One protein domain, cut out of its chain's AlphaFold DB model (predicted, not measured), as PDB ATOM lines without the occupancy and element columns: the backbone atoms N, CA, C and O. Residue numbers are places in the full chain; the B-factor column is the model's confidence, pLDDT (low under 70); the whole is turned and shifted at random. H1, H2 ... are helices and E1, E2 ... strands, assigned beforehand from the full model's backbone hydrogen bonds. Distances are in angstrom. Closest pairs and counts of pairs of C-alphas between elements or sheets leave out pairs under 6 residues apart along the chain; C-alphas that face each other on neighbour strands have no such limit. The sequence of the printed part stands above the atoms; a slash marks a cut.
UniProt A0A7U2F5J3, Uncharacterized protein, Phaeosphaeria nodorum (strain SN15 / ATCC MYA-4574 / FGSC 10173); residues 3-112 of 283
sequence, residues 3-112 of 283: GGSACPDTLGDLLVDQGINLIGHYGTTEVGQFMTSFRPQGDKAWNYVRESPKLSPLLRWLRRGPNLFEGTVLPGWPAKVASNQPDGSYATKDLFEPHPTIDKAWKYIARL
ATOM      1  N   GLY A   3     -33.142  -0.946   4.741       86.50
ATOM      2  CA  GLY A   3     -33.930  -2.156   4.962       86.50
ATOM      3  C   GLY A   3     -33.116  -3.225   5.687       86.50
ATOM      4  O   GLY A   3     -31.919  -3.060   5.892       86.50
ATOM      5  N   GLY A   4     -33.758  -4.320   6.093       77.75
ATOM      6  CA  GLY A   4     -33.117  -5.392   6.874       77.75
ATOM      7  C   GLY A   4     -33.007  -5.107   8.378       77.75
ATOM      8  O   GLY A   4     -32.994  -6.050   9.163       77.75
ATOM      9  N   SER A   5     -33.018  -3.835   8.780       76.69
ATOM     10  CA  SER A   5     -33.209  -3.372  10.158       76.69
ATOM     11  C   SER A   5     -34.004  -2.061  10.180       76.69
ATOM     12  O   SER A   5     -34.122  -1.370   9.162       76.69
ATOM     13  N   ALA A   6     -34.546  -1.707  11.348       81.94
ATOM     14  CA  ALA A   6     -35.109  -0.379  11.561       81.94
ATOM     15  C   ALA A   6     -34.004   0.684  11.455       81.94
ATOM     16  O   ALA A   6     -32.884   0.478  11.924       81.94
ATOM     17  N   CYS A   7     -34.326   1.823  10.846       86.44
ATOM     18  CA  CYS A   7     -33.497   3.020  10.941       86.44
ATOM     19  C   CYS A   7     -33.906   3.774  12.215       86.44
ATOM     20  O   CYS A   7     -35.110   3.911  12.444       86.44
ATOM     21  N   PRO A   8     -32.959   4.272  13.029       84.00
ATOM     22  CA  PRO A   8     -33.289   5.100  14.183       84.00
ATOM     23  C   PRO A   8     -34.131   6.307  13.767       84.00
ATOM     24  O   PRO A   8     -33.770   6.996  12.809       84.00
ATOM     25  N   ASP A   9     -35.217   6.579  14.498       87.81
ATOM     26  CA  ASP A   9     -36.159   7.642  14.127       87.81
ATOM     27  C   ASP A   9     -35.457   9.003  14.034       87.81
ATOM     28  O   ASP A   9     -35.495   9.653  12.998       87.81
ATOM     29  N   THR A  10     -34.684   9.353  15.065       82.69
ATOM     30  CA  THR A  10     -33.894  10.598  15.116       82.69
ATOM     31  C   THR A  10     -32.996  10.822  13.895       82.69
ATOM     32  O   THR A  10     -32.871  11.949  13.421       82.69
ATOM     33  N   LEU A  11     -32.378   9.759  13.367       86.00
ATOM     34  CA  LEU A  11     -31.527   9.849  12.185       86.00
ATOM     35  C   LEU A  11     -32.368  10.025  10.919       86.00
ATOM     36  O   LEU A  11     -32.040  10.856  10.076       86.00
ATOM     37  N   GLY A  12     -33.437   9.247  10.763       92.50
ATOM     38  CA  GLY A  12     -34.273   9.349   9.571       92.50
ATOM     39  C   GLY A  12     -35.041  10.669   9.500       92.50
ATOM     40  O   GLY A  12     -35.112  11.252   8.419       92.50
ATOM     41  N   ASP A  13     -35.511  11.182  10.638       93.75
ATOM     42  CA  ASP A  13     -36.147  12.497  10.754       93.75
ATOM     43  C   ASP A  13     -35.174  13.602  10.333       93.75
ATOM     44  O   ASP A  13     -35.500  14.393   9.449       93.75
ATOM     45  N   LEU A  14     -33.940  13.582  10.856       93.19
ATOM     46  CA  LEU A  14     -32.883  14.510  10.451       93.19
ATOM     47  C   LEU A  14     -32.666  14.493   8.931       93.19
ATOM     48  O   LEU A  14     -32.638  15.546   8.299       93.19
ATOM     49  N   LEU A  15     -32.516  13.310   8.329       94.75
ATOM     50  CA  LEU A  15     -32.266  13.187   6.889       94.75
ATOM     51  C   LEU A  15     -33.442  13.734   6.063       94.75
ATOM     52  O   LEU A  15     -33.234  14.473   5.100       94.75
ATOM     53  N   VAL A  16     -34.675  13.390   6.438       96.12
ATOM     54  CA  VAL A  16     -35.886  13.831   5.730       96.12
ATOM     55  C   VAL A  16     -36.119  15.330   5.885       96.12
ATOM     56  O   VAL A  16     -36.513  15.981   4.916       96.12
ATOM     57  N   ASP A  17     -35.817  15.901   7.049       95.38
ATOM     58  CA  ASP A  17     -35.878  17.345   7.280       95.38
ATOM     59  C   ASP A  17     -34.847  18.120   6.449       95.38
ATOM     60  O   ASP A  17     -35.115  19.252   6.049       95.38
ATOM     61  N   GLN A  18     -33.720  17.495   6.095       95.69
ATOM     62  CA  GLN A  18     -32.743  18.030   5.134       95.69
ATOM     63  C   GLN A  18     -33.135  17.792   3.661       95.69
ATOM     64  O   GLN A  18     -32.336  18.015   2.753       95.69
ATOM     65  N   GLY A  19     -34.361  17.332   3.393       94.38
ATOM     66  CA  GLY A  19     -34.882  17.128   2.040       94.38
ATOM     67  C   GLY A  19     -34.468  15.807   1.387       94.38
ATOM     68  O   GLY A  19     -34.739  15.600   0.202       94.38
ATOM     69  N   ILE A  20     -33.842  14.884   2.127       95.44
ATOM     70  CA  ILE A  20     -33.470  13.569   1.595       95.44
ATOM     71  C   ILE A  20     -34.719  12.691   1.490       95.44
ATOM     72  O   ILE A  20     -35.419  12.432   2.471       95.44
ATOM     73  N   ASN A  21     -34.967  12.144   0.298       94.62
ATOM     74  CA  ASN A  21     -36.027  11.160   0.095       94.62
ATOM     75  C   ASN A  21     -35.613   9.779   0.639       94.62
ATOM     76  O   ASN A  21     -35.209   8.878  -0.105       94.62
ATOM     77  N   LEU A  22     -35.674   9.616   1.961       95.88
ATOM     78  CA  LEU A  22     -35.353   8.357   2.623       95.88
ATOM     79  C   LEU A  22     -36.471   7.330   2.388       95.88
ATOM     80  O   LEU A  22     -37.596   7.529   2.837       95.88
ATOM     81  N   ILE A  23     -36.160   6.239   1.683       95.69
ATOM     82  CA  ILE A  23     -37.092   5.137   1.391       95.69
ATOM     83  C   ILE A  23     -36.704   3.895   2.190       95.69
ATOM     84  O   ILE A  23     -35.573   3.412   2.081       95.69
ATOM     85  N   GLY A  24     -37.655   3.379   2.960       94.44
ATOM     86  CA  GLY A  24     -37.579   2.121   3.683       94.44
ATOM     87  C   GLY A  24     -38.140   0.975   2.857       94.44
ATOM     88  O   GLY A  24     -39.202   1.090   2.243       94.44
ATOM     89  N   HIS A  25     -37.420  -0.139   2.854       93.56
ATOM     90  CA  HIS A  25     -37.826  -1.397   2.251       93.56
ATOM     91  C   HIS A  25     -38.081  -2.435   3.329       93.56
ATOM     92  O   HIS A  25     -37.221  -2.695   4.172       93.56
ATOM     93  N   TYR A  26     -39.247  -3.069   3.251       94.69
ATOM     94  CA  TYR A  26     -39.630  -4.116   4.174       94.69
ATOM     95  C   TYR A  26     -39.917  -5.435   3.459       94.69
ATOM     96  O   TYR A  26     -40.583  -5.499   2.417       94.69
ATOM     97  N   GLY A  27     -39.376  -6.491   4.055       92.69
ATOM     98  CA  GLY A  27     -39.459  -7.858   3.588       92.69
ATOM     99  C   GLY A  27     -38.631  -8.786   4.460       92.69
ATOM    100  O   GLY A  27     -37.654  -8.354   5.079       92.69
ATOM    101  N   THR A  28     -38.984 -10.063   4.444       90.38
ATOM    102  CA  THR A  28     -38.207 -11.136   5.078       90.38
ATOM    103  C   THR A  28     -37.724 -12.109   4.006       90.38
ATOM    104  O   THR A  28     -38.121 -12.016   2.843       90.38
ATOM    105  N   THR A  29     -36.842 -13.036   4.367       88.25
ATOM    106  CA  THR A  29     -36.369 -14.068   3.432       88.25
ATOM    107  C   THR A  29     -37.521 -14.965   2.961       88.25
ATOM    108  O   THR A  29     -37.551 -15.399   1.816       88.25
ATOM    109  N   GLU A  30     -38.508 -15.195   3.822       93.69
ATOM    110  CA  GLU A  30     -39.609 -16.138   3.635       93.69
ATOM    111  C   GLU A  30     -40.752 -15.620   2.765       93.69
ATOM    112  O   GLU A  30     -41.468 -16.418   2.157       93.69
ATOM    113  N   VAL A  31     -40.944 -14.300   2.722       93.62
ATOM    114  CA  VAL A  31     -42.020 -13.647   1.954       93.62
ATOM    115  C   VAL A  31     -41.504 -12.666   0.898       93.62
ATOM    116  O   VAL A  31     -42.292 -12.025   0.201       93.62
ATOM    117  N   GLY A  32     -40.182 -12.552   0.761       92.12
ATOM    118  CA  GLY A  32     -39.533 -11.578  -0.105       92.12
ATOM    119  C   GLY A  32     -39.756 -10.139   0.363       92.12
ATOM    120  O   GLY A  32     -40.206  -9.875   1.477       92.12
ATOM    121  N   GLN A  33     -39.429  -9.180  -0.503       92.19
ATOM    122  CA  GLN A  33     -39.792  -7.776  -0.311       92.19
ATOM    123  C   GLN A  33     -41.245  -7.568  -0.743       92.19
ATOM    124  O   GLN A  33     -41.638  -8.023  -1.815       92.19
ATOM    125  N   PHE A  34     -42.042  -6.897   0.090       93.12
ATOM    126  CA  PHE A  34     -43.464  -6.697  -0.209       93.12
ATOM    127  C   PHE A  34     -44.001  -5.309   0.157       93.12
ATOM    128  O   PHE A  34     -44.960  -4.868  -0.469       93.12
ATOM    129  N   MET A  35     -43.362  -4.555   1.060       96.50
ATOM    130  CA  MET A  35     -43.752  -3.162   1.334       96.50
ATOM    131  C   MET A  35     -42.582  -2.185   1.185       96.50
ATOM    132  O   MET A  35     -41.413  -2.550   1.333       96.50
ATOM    133  N   THR A  36     -42.907  -0.929   0.876       96.38
ATOM    134  CA  THR A  36     -41.949   0.187   0.790       96.38
ATOM    135  C   THR A  36     -42.558   1.446   1.400       96.38
ATOM    136  O   THR A  36     -43.781   1.549   1.455       96.38
ATOM    137  N   SER A  37     -41.747   2.421   1.811       96.62
ATOM    138  CA  SER A  37     -42.231   3.756   2.207       96.62
ATOM    139  C   SER A  37     -42.189   4.788   1.069       96.62
ATOM    140  O   SER A  37     -42.015   5.989   1.307       96.62
ATOM    141  N   PHE A  38     -42.349   4.334  -0.187       95.62
ATOM    142  CA  PHE A  38     -42.584   5.246  -1.309       95.62
ATOM    143  C   PHE A  38     -43.804   6.119  -1.028       95.62
ATOM    144  O   PHE A  38     -44.869   5.637  -0.637       95.62
ATOM    145  N   ARG A  39     -43.625   7.423  -1.222       94.69
ATOM    146  CA  ARG A  39     -44.594   8.435  -0.821       94.69
ATOM    147  C   ARG A  39     -44.511   9.669  -1.720       94.69
ATOM    148  O   ARG A  39     -43.463   9.887  -2.333       94.69
ATOM    149  N   PRO A  40     -45.595  10.455  -1.821       92.38
ATOM    150  CA  PRO A  40     -45.589  11.720  -2.547       92.38
ATOM    151  C   PRO A  40     -44.572  12.718  -1.980       92.38
ATOM    152  O   PRO A  40     -44.170  12.632  -0.820       92.38
ATOM    153  N   GLN A  41     -44.184  13.703  -2.788       90.62
ATOM    154  CA  GLN A  41     -43.348  14.807  -2.322       90.62
ATOM    155  C   GLN A  41     -44.044  15.575  -1.185       90.62
ATOM    156  O   GLN A  41     -45.249  15.812  -1.236       90.62
ATOM    157  N   GLY A  42     -43.279  15.965  -0.162       89.38
ATOM    158  CA  GLY A  42     -43.788  16.673   1.019       89.38
ATOM    159  C   GLY A  42     -44.295  15.756   2.137       89.38
ATOM    160  O   GLY A  42     -44.426  16.198   3.275       89.38
ATOM    161  N   ASP A  43     -44.510  14.473   1.850       94.06
ATOM    162  CA  ASP A  43     -44.826  13.473   2.861       94.06
ATOM    163  C   ASP A  43     -43.562  13.107   3.657       94.06
ATOM    164  O   ASP A  43     -42.554  12.663   3.093       94.06
ATOM    165  N   LYS A  44     -43.603  13.302   4.979       95.25
ATOM    166  CA  LYS A  44     -42.482  13.015   5.886       95.25
ATOM    167  C   LYS A  44     -42.568  11.644   6.563       95.25
ATOM    168  O   LYS A  44     -41.665  11.309   7.318       95.25
ATOM    169  N   ALA A  45     -43.585  10.821   6.282       96.06
ATOM    170  CA  ALA A  45     -43.786   9.506   6.903       96.06
ATOM    171  C   ALA A  45     -42.828   8.437   6.332       96.06
ATOM    172  O   ALA A  45     -43.239   7.427   5.756       96.06
ATOM    173  N   TRP A  46     -41.522   8.676   6.450       96.06
ATOM    174  CA  TRP A  46     -40.461   7.861   5.858       96.06
ATOM    175  C   TRP A  46     -40.319   6.481   6.503       96.06
ATOM    176  O   TRP A  46     -39.938   5.530   5.817       96.06
ATOM    177  N   ASN A  47     -40.655   6.367   7.788       95.19
ATOM    178  CA  ASN A  47     -40.630   5.134   8.575       95.19
ATOM    179  C   ASN A  47     -41.943   4.334   8.504       95.19
ATOM    180  O   ASN A  47     -42.061   3.309   9.174       95.19
ATOM    181  N   TYR A  48     -42.897   4.750   7.664       97.31
ATOM    182  CA  TYR A  48     -44.143   4.025   7.424       97.31
ATOM    183  C   TYR A  48     -44.122   3.347   6.056       97.31
ATOM    184  O   TYR A  48     -44.177   4.000   5.011       97.31
ATOM    185  N   VAL A  49     -44.070   2.016   6.052       97.50
ATOM    186  CA  VAL A  49     -44.201   1.226   4.827       97.50
ATOM    187  C   VAL A  49     -45.670   1.077   4.443       97.50
ATOM    188  O   VAL A  49     -46.546   1.086   5.302       97.50
ATOM    189  N   ARG A  50     -45.950   0.976   3.145       97.38
ATOM    190  CA  ARG A  50     -47.309   1.013   2.600       97.38
ATOM    191  C   ARG A  50     -47.654  -0.272   1.886       97.38
ATOM    192  O   ARG A  50     -46.827  -0.846   1.171       97.38
ATOM    193  N   GLU A  51     -48.901  -0.683   2.044       96.75
ATOM    194  CA  GLU A  51     -49.453  -1.769   1.251       96.75
ATOM    195  C   GLU A  51     -49.661  -1.321  -0.197       96.75
ATOM    196  O   GLU A  51     -50.155  -0.226  -0.471       96.75
ATOM    197  N   SER A  52     -49.329  -2.197  -1.145       94.56
ATOM    198  CA  SER A  52     -49.746  -2.008  -2.533       94.56
ATOM    199  C   SER A  52     -51.142  -2.606  -2.758       94.56
ATOM    200  O   SER A  52     -51.492  -3.584  -2.095       94.56
ATOM    201  N   PRO A  53     -51.918  -2.132  -3.752       95.06
ATOM    202  CA  PRO A  53     -53.216  -2.728  -4.085       95.06
ATOM    203  C   PRO A  53     -53.155  -4.229  -4.401       95.06
ATOM    204  O   PRO A  53     -54.111  -4.952  -4.143       95.06
ATOM    205  N   LYS A  54     -52.022  -4.709  -4.937       94.94
ATOM    206  CA  LYS A  54     -51.789  -6.137  -5.207       94.94
ATOM    207  C   LYS A  54     -51.551  -6.946  -3.932       94.94
ATOM    208  O   LYS A  54     -51.845  -8.133  -3.898       94.94
ATOM    209  N   LEU A  55     -50.978  -6.308  -2.916       95.38
ATOM    210  CA  LEU A  55     -50.590  -6.938  -1.664       95.38
ATOM    211  C   LEU A  55     -51.711  -6.908  -0.620       95.38
ATOM    212  O   LEU A  55     -51.856  -7.890   0.094       95.38
ATOM    213  N   SER A  56     -52.502  -5.830  -0.526       96.81
ATOM    214  CA  SER A  56     -53.541  -5.683   0.512       96.81
ATOM    215  C   SER A  56     -54.474  -6.897   0.658       96.81
ATOM    216  O   SER A  56     -54.716  -7.304   1.789       96.81
ATOM    217  N   PRO A  57     -54.975  -7.536  -0.424       97.38
ATOM    218  CA  PRO A  57     -55.833  -8.721  -0.295       97.38
ATOM    219  C   PRO A  57     -55.109  -9.953   0.268       97.38
ATOM    220  O   PRO A  57     -55.751 -10.918   0.672       97.38
ATOM    221  N   LEU A  58     -53.775  -9.932   0.255       97.75
ATOM    222  CA  LEU A  58     -52.883 -11.005   0.684       97.75
ATOM    223  C   LEU A  58     -52.183 -10.681   2.012       97.75
ATOM    224  O   LEU A  58     -51.299 -11.427   2.432       97.75
ATOM    225  N   LEU A  59     -52.566  -9.589   2.679       97.19
ATOM    226  CA  LEU A  59     -52.110  -9.253   4.021       97.19
ATOM    227  C   LEU A  59     -53.235  -9.394   5.035       97.19
ATOM    228  O   LEU A  59     -54.362  -8.953   4.828       97.19
ATOM    229  N   ARG A  60     -52.888  -9.976   6.180       97.25
ATOM    230  CA  ARG A  60     -53.744 -10.046   7.360       97.25
ATOM    231  C   ARG A  60     -53.010  -9.435   8.545       97.25
ATOM    232  O   ARG A  60     -51.924  -9.888   8.900       97.25
ATOM    233  N   TRP A  61     -53.638  -8.446   9.170       97.38
ATOM    234  CA  TRP A  61     -53.133  -7.780  10.368       97.38
ATOM    235  C   TRP A  61     -53.794  -8.366  11.611       97.38
ATOM    236  O   TRP A  61     -54.999  -8.218  11.817       97.38
ATOM    237  N   LEU A  62     -53.014  -9.055  12.442       96.00
ATOM    238  CA  LEU A  62     -53.499  -9.659  13.682       96.00
ATOM    239  C   LEU A  62     -53.211  -8.729  14.856       96.00
ATOM    240  O   LEU A  62     -52.057  -8.401  15.122       96.00
ATOM    241  N   ARG A  63     -54.239  -8.312  15.596       95.88
ATOM    242  CA  ARG A  63     -54.054  -7.433  16.756       95.88
ATOM    243  C   ARG A  63     -53.313  -8.164  17.884       95.88
ATOM    244  O   ARG A  63     -53.753  -9.215  18.342       95.88
ATOM    245  N   ARG A  64     -52.206  -7.582  18.356       91.69
ATOM    246  CA  ARG A  64     -51.363  -8.079  19.464       91.69
ATOM    247  C   ARG A  64     -51.306  -7.125  20.664       91.69
ATOM    248  O   ARG A  64     -50.781  -7.495  21.708       91.69
ATOM    249  N   GLY A  65     -51.853  -5.917  20.539       86.81
ATOM    250  CA  GLY A  65     -51.959  -4.930  21.616       86.81
ATOM    251  C   GLY A  65     -52.872  -3.759  21.236       86.81
ATOM    252  O   GLY A  65     -53.483  -3.806  20.168       86.81
ATOM    253  N   PRO A  66     -52.973  -2.710  22.078       84.75
ATOM    254  CA  PRO A  66     -53.843  -1.558  21.841       84.75
ATOM    255  C   PRO A  66     -53.751  -0.972  20.428       84.75
ATOM    256  O   PRO A  66     -54.776  -0.907  19.749       84.75
ATOM    257  N   ASN A  67     -52.528  -0.657  19.986       91.75
ATOM    258  CA  ASN A  67     -52.209  -0.108  18.664       91.75
ATOM    259  C   ASN A  67     -51.204  -0.980  17.885       91.75
ATOM    260  O   ASN A  67     -50.535  -0.502  16.983       91.75
ATOM    261  N   LEU A  68     -51.049  -2.252  18.258       94.19
ATOM    262  CA  LEU A  68     -49.944  -3.087  17.785       94.19
ATOM    263  C   LEU A  68     -50.458  -4.315  17.037       94.19
ATOM    264  O   LEU A  68     -51.270  -5.072  17.581       94.19
ATOM    265  N   PHE A  69     -49.963  -4.525  15.821       96.88
ATOM    266  CA  PHE A  69     -50.458  -5.538  14.891       96.88
ATOM    267  C   PHE A  69     -49.323  -6.371  14.311       96.88
ATOM    268  O   PHE A  69     -48.280  -5.843  13.952       96.88
ATOM    269  N   GLU A  70     -49.531  -7.674  14.192       96.69
ATOM    270  CA  GLU A  70     -48.615  -8.575  13.504       96.69
ATOM    271  C   GLU A  70     -49.013  -8.721  12.035       96.69
ATOM    272  O   GLU A  70     -50.166  -9.046  11.729       96.69
ATOM    273  N   GLY A  71     -48.049  -8.523  11.135       96.31
ATOM    274  CA  GLY A  71     -48.244  -8.727   9.702       96.31
ATOM    275  C   GLY A  71     -48.174 -10.207   9.324       96.31
ATOM    276  O   GLY A  71     -47.188 -10.888   9.608       96.31
ATOM    277  N   THR A  72     -49.204 -10.718   8.657       97.44
ATOM    278  CA  THR A  72     -49.255 -12.092   8.139       97.44
ATOM    279  C   THR A  72     -49.480 -12.080   6.633       97.44
ATOM    280  O   THR A  72     -50.452 -11.494   6.162       97.44
ATOM    281  N   VAL A  73     -48.606 -12.750   5.879       97.75
ATOM    282  CA  VAL A  73     -48.717 -12.869   4.417       97.75
ATOM    283  C   VAL A  73     -49.481 -14.144   4.066       97.75
ATOM    284  O   VAL A  73     -49.064 -15.252   4.414       97.75
ATOM    285  N   LEU A  74     -50.612 -13.985   3.388       97.75
ATOM    286  CA  LEU A  74     -51.509 -15.063   2.977       97.75
ATOM    287  C   LEU A  74     -50.959 -15.836   1.756       97.75
ATOM    288  O   LEU A  74     -50.064 -15.348   1.055       97.75
ATOM    289  N   PRO A  75     -51.472 -17.052   1.478       96.62
ATOM    290  CA  PRO A  75     -51.173 -17.763   0.236       96.62
ATOM    291  C   PRO A  75     -51.487 -16.920  -1.008       96.62
ATOM    292  O   PRO A  75     -52.464 -16.179  -1.027       96.62
ATOM    293  N   GLY A  76     -50.674 -17.060  -2.058       94.81
ATOM    294  CA  GLY A  76     -50.852 -16.347  -3.331       94.81
ATOM    295  C   GLY A  76     -49.878 -15.189  -3.563       94.81
ATOM    296  O   GLY A  76     -49.798 -14.690  -4.682       94.81
ATOM    297  N   TRP A  77     -49.093 -14.788  -2.555       96.12
ATOM    298  CA  TRP A  77     -48.002 -13.831  -2.763       96.12
ATOM    299  C   TRP A  77     -46.841 -14.490  -3.533       96.12
ATOM    300  O   TRP A  77     -46.259 -15.442  -3.011       96.12
ATOM    301  N   PRO A  78     -46.455 -14.010  -4.734       94.19
ATOM    302  CA  PRO A  78     -45.505 -14.731  -5.591       94.19
ATOM    303  C   PRO A  78     -44.115 -14.950  -4.985       94.19
ATOM    304  O   PRO A  78     -43.476 -15.955  -5.275       94.19
ATOM    305  N   ALA A  79     -43.642 -14.025  -4.144       93.50
ATOM    306  CA  ALA A  79     -42.321 -14.119  -3.518       93.50
ATOM    307  C   ALA A  79     -42.324 -14.908  -2.195       93.50
ATOM    308  O   ALA A  79     -41.288 -15.012  -1.539       93.50
ATOM    309  N   LYS A  80     -43.475 -15.450  -1.774       95.31
ATOM    310  CA  LYS A  80     -43.587 -16.256  -0.558       95.31
ATOM    311  C   LYS A  80     -43.085 -17.674  -0.797       95.31
ATOM    312  O   LYS A  80     -43.683 -18.431  -1.554       95.31
ATOM    313  N   VAL A  81     -42.023 -18.036  -0.083       95.62
ATOM    314  CA  VAL A  81     -41.330 -19.329  -0.187       95.62
ATOM    315  C   VAL A  81     -41.473 -20.199   1.063       95.62
ATOM    316  O   VAL A  81     -41.133 -21.377   1.017       95.62
ATOM    317  N   ALA A  82     -42.006 -19.665   2.169       95.38
ATOM    318  CA  ALA A  82     -42.286 -20.444   3.377       95.38
ATOM    319  C   ALA A  82     -43.684 -20.171   3.956       95.38
ATOM    320  O   ALA A  82     -44.354 -19.194   3.613       95.38
ATOM    321  N   SER A  83     -44.125 -21.054   4.852       96.31
ATOM    322  CA  SER A  83     -45.374 -20.959   5.622       96.31
ATOM    323  C   SER A  83     -45.094 -21.388   7.060       96.31
ATOM    324  O   SER A  83     -44.292 -22.294   7.275       96.31
ATOM    325  N   ASN A  84     -45.752 -20.768   8.037       96.00
ATOM    326  CA  ASN A  84     -45.626 -21.151   9.449       96.00
ATOM    327  C   ASN A  84     -46.978 -21.202  10.187       96.00
ATOM    328  O   ASN A  84     -47.002 -21.274  11.413       96.00
ATOM    329  N   GLN A  85     -48.087 -21.168   9.441       96.81
ATOM    330  CA  GLN A  85     -49.454 -21.281   9.950       96.81
ATOM    331  C   GLN A  85     -50.204 -22.445   9.280       96.81
ATOM    332  O   GLN A  85     -49.896 -22.780   8.130       96.81
ATOM    333  N   PRO A  86     -51.225 -23.029   9.944       96.31
ATOM    334  CA  PRO A  86     -52.022 -24.130   9.386       96.31
ATOM    335  C   PRO A  86     -52.749 -23.795   8.075       96.31
ATOM    336  O   PRO A  86     -52.953 -24.674   7.246       96.31
ATOM    337  N   ASP A  87     -53.115 -22.528   7.863       96.06
ATOM    338  CA  ASP A  87     -53.797 -22.042   6.652       96.06
ATOM    339  C   ASP A  87     -52.836 -21.746   5.480       96.06
ATOM    340  O   ASP A  87     -53.225 -21.145   4.480       96.06
ATOM    341  N   GLY A  88     -51.561 -22.129   5.603       96.81
ATOM    342  CA  GLY A  88     -50.531 -21.875   4.597       96.81
ATOM    343  C   GLY A  88     -50.026 -20.430   4.567       96.81
ATOM    344  O   GLY A  88     -49.198 -20.094   3.715       96.81
ATOM    345  N   SER A  89     -50.486 -19.564   5.474       97.44
ATOM    346  CA  SER A  89     -49.940 -18.217   5.625       97.44
ATOM    347  C   SER A  89     -48.579 -18.218   6.335       97.44
ATOM    348  O   SER A  89     -48.125 -19.218   6.904       97.44
ATOM    349  N   TYR A  90     -47.886 -17.084   6.254       97.62
ATOM    350  CA  TYR A  90     -46.644 -16.834   6.974       97.62
ATOM    351  C   TYR A  90     -46.824 -15.632   7.899       97.62
ATOM    352  O   TYR A  90     -46.915 -14.489   7.447       97.62
ATOM    353  N   ALA A  91     -46.901 -15.897   9.201       96.69
ATOM    354  CA  ALA A  91     -46.861 -14.880  10.237       96.69
ATOM    355  C   ALA A  91     -45.420 -14.380  10.360       96.69
ATOM    356  O   ALA A  91     -44.520 -15.148  10.708       96.69
ATOM    357  N   THR A  92     -45.194 -13.105  10.041       94.69
ATOM    358  CA  THR A  92     -43.840 -12.529  10.005       94.69
ATOM    359  C   THR A  92     -43.199 -12.470  11.384       94.69
ATOM    360  O   THR A  92     -41.975 -12.473  11.484       94.69
ATOM    361  N   LYS A  93     -44.025 -12.466  12.444       93.44
ATOM    362  CA  LYS A  93     -43.656 -12.094  13.812       93.44
ATOM    363  C   LYS A  93     -43.173 -10.652  13.932       93.44
ATOM    364  O   LYS A  93     -42.667 -10.281  14.980       93.44
ATOM    365  N   ASP A  94     -43.340  -9.826  12.908       93.50
ATOM    366  CA  ASP A  94     -43.022  -8.407  12.956       93.50
ATOM    367  C   ASP A  94     -44.268  -7.621  13.383       93.50
ATOM    368  O   ASP A  94     -45.375  -7.845  12.881       93.50
ATOM    369  N   LEU A  95     -44.084  -6.723  14.347       93.31
ATOM    370  CA  LEU A  95     -45.123  -5.903  14.954       93.31
ATOM    371  C   LEU A  95     -45.087  -4.487  14.390       93.31
ATOM    372  O   LEU A  95     -44.020  -3.882  14.273       93.31
ATOM    373  N   PHE A  96     -46.269  -3.956  14.105       96.00
ATOM    374  CA  PHE A  96     -46.473  -2.680  13.445       96.00
ATOM    375  C   PHE A  96     -47.518  -1.830  14.154       96.00
ATOM    376  O   PHE A  96     -48.488  -2.353  14.707       96.00
ATOM    377  N   GLU A  97     -47.339  -0.518  14.065       96.44
ATOM    378  CA  GLU A  97     -48.351   0.478  14.405       96.44
ATOM    379  C   GLU A  97     -48.916   1.103  13.123       96.44
ATOM    380  O   GLU A  97     -48.140   1.469  12.231       96.44
ATOM    381  N   PRO A  98     -50.247   1.241  12.995       97.69
ATOM    382  CA  PRO A  98     -50.843   1.959  11.880       97.69
ATOM    383  C   PRO A  98     -50.510   3.453  11.967       97.69
ATOM    384  O   PRO A  98     -50.421   4.030  13.054       97.69
ATOM    385  N   HIS A  99     -50.350   4.103  10.816       97.31
ATOM    386  CA  HIS A  99     -50.259   5.557  10.761       97.31
ATOM    387  C   HIS A  99     -51.582   6.169  11.248       97.31
ATOM    388  O   HIS A  99     -52.645   5.712  10.827       97.31
ATOM    389  N   PRO A 100     -51.556   7.229  12.077       95.88
ATOM    390  CA  PRO A 100     -52.778   7.814  12.634       95.88
ATOM    391  C   PRO A 100     -53.743   8.368  11.573       95.88
ATOM    392  O   PRO A 100     -54.939   8.469  11.825       95.88
ATOM    393  N   THR A 101     -53.233   8.751  10.398       96.00
ATOM    394  CA  THR A 101     -54.021   9.429   9.347       96.00
ATOM    395  C   THR A 101     -53.823   8.905   7.921       96.00
ATOM    396  O   THR A 101     -54.533   9.348   7.023       96.00
ATOM    397  N   ILE A 102     -52.871   7.997   7.676       96.69
ATOM    398  CA  ILE A 102     -52.565   7.505   6.322       96.69
ATOM    399  C   ILE A 102     -53.007   6.050   6.272       96.69
ATOM    400  O   ILE A 102     -52.442   5.203   6.963       96.69
ATOM    401  N   ASP A 103     -54.023   5.768   5.461       95.50
ATOM    402  CA  ASP A 103     -54.552   4.414   5.331       95.50
ATOM    403  C   ASP A 103     -53.477   3.445   4.817       95.50
ATOM    404  O   ASP A 103     -52.670   3.789   3.946       95.50
ATOM    405  N   LYS A 104     -53.471   2.227   5.373       96.38
ATOM    406  CA  LYS A 104     -52.551   1.131   5.006       96.38
ATOM    407  C   LYS A 104     -51.064   1.493   5.060       96.38
ATOM    408  O   LYS A 104     -50.247   0.914   4.335       96.38
ATOM    409  N   ALA A 105     -50.712   2.452   5.909       97.50
ATOM    410  CA  ALA A 105     -49.341   2.804   6.226       97.50
ATOM    411  C   ALA A 105     -48.996   2.285   7.624       97.50
ATOM    412  O   ALA A 105     -49.724   2.519   8.585       97.50
ATOM    413  N   TRP A 106     -47.871   1.586   7.731       97.81
ATOM    414  CA  TRP A 106     -47.506   0.797   8.900       97.81
ATOM    415  C   TRP A 106     -46.067   1.096   9.304       97.81
ATOM    416  O   TRP A 106     -45.142   0.944   8.504       97.81
ATOM    417  N   LYS A 107     -45.863   1.510  10.553       95.75
ATOM    418  CA  LYS A 107     -44.533   1.684  11.134       95.75
ATOM    419  C   LYS A 107     -44.104   0.385  11.786       95.75
ATOM    420  O   LYS A 107     -44.815  -0.131  12.640       95.75
ATOM    421  N   TYR A 108     -42.950  -0.135  11.386       93.00
ATOM    422  CA  TYR A 108     -42.337  -1.272  12.066       93.00
ATOM    423  C   TYR A 108     -41.915  -0.866  13.482       93.00
ATOM    424  O   TYR A 108     -41.267   0.163  13.661       93.00
ATOM    425  N   ILE A 109     -42.270  -1.685  14.470       89.38
ATOM    426  CA  ILE A 109     -41.995  -1.429  15.886       89.38
ATOM    427  C   ILE A 109     -40.949  -2.398  16.415       89.38
ATOM    428  O   ILE A 109     -39.934  -1.979  16.965       89.38
ATOM    429  N   ALA A 110     -41.208  -3.699  16.297       86.38
ATOM    430  CA  ALA A 110     -40.325  -4.727  16.826       86.38
ATOM    431  C   ALA A 110     -40.703  -6.110  16.309       86.38
ATOM    432  O   ALA A 110     -41.825  -6.342  15.870       86.38
ATOM    433  N   ARG A 111     -39.798  -7.062  16.496       89.06
ATOM    434  CA  ARG A 111     -40.110  -8.484  16.457       89.06
ATOM    435  C   ARG A 111     -40.895  -8.896  17.703       89.06
ATOM    436  O   ARG A 111     -40.583  -8.486  18.821       89.06
ATOM    437  N   LEU A 112     -41.901  -9.742  17.523       84.75
ATOM    438  CA  LEU A 112     -42.671 -10.366  18.594       84.75
ATOM    439  C   LEU A 112     -41.773 -11.264  19.451       84.75
ATOM    440  O   LEU A 112     -41.887 -11.254  20.677       84.75
TER     441      LEU A 112
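Overview. This is residues 3 to 112 of the 283 residues of an uncharacterized protein of Phaeosphaeria nodorum (strain SN15 / ATCC MYA-4574 / FGSC 10173) (UniProt A0A7U2F5J3). A strongly twisted sheet of five strands, E3, E7, E6, E5 and E4, is partly covered by the hairpin of E1 and E2, the two face to face as a small sandwich with strands crossed at 44 degrees. H1 lies towards one end of the long axis, away from the five-stranded sheet, and the loop of residues 74 to 89 lies towards the other end. The printed part has 110 residues, with one named helix and seven named strands in the order H1 E1 E2 E3 E4 E5 E6 E7; both sheets are antiparallel. The class is mostly strand, though under half of the residues are in named elements. The whole is compact, with a radius of gyration of the C-alphas of 14.0 A, yet elongated, spanning 46 by 30 by 23 A.

Along the chain. H1 is residues 9 to 17, 11.9 A long, and begins at C-alpha 9 at (-36.159, 7.642, 14.127). E1, residues 24 to 28, is 13.3 A long, and E2, residues 32 to 36, is 12.0 A. E3 is residues 48 to 50, 6.5 A. E4, residues 59 to 63, measures 13.0 A, and E5, residues 69 to 73, 12.9 A. E6, residues 90 to 98, is the longest strand by residues, 19.9 A from C-alpha 90 at (-46.644, -16.834, 6.974), and bends by 74 degrees at residue 93. E7, residues 105 to 111, is 17.8 A long and ends at C-alpha 111 at (-40.110, -8.484, 16.457).

Arrangement. In the larger sheet, E4, E5, E6 and E7 form a meander, each strand the antiparallel neighbour of the one before. N 62 and O 70 of the hairpin E4 and E5 are 2.9 A apart, within hydrogen-bond range. So are N 92 and O 71 of the hairpin E6 and E5, at 3.0 A, and N 107 and O 97 of the hairpin E7 and E6, at 2.8 A. E3, an edge strand, is antiparallel to E7, with N 49 and O 106 at 2.9 A. In the hairpin E1 and E2, N 26 and O 35 are 2.9 A apart. The closest C-alphas of E2 and E3 are those of Thr 36 and Val 49, 4.7 A apart. E2 is apart from E4, E5, E6 and E7. H1 is not on the five-stranded sheet, and every O i to N i+4 pair in it is within hydrogen-bond range.

Size, cuts and confidence. The two C-alphas farthest apart, those of Gln 18 and Pro 86, are separated by 46.6 A. The printed part has no cut. The links E2 to E3, 11 residues, and E5 to E6, 16 residues, are long. The mean pLDDT of the printed part is 93.8, and no printed residue is under 70.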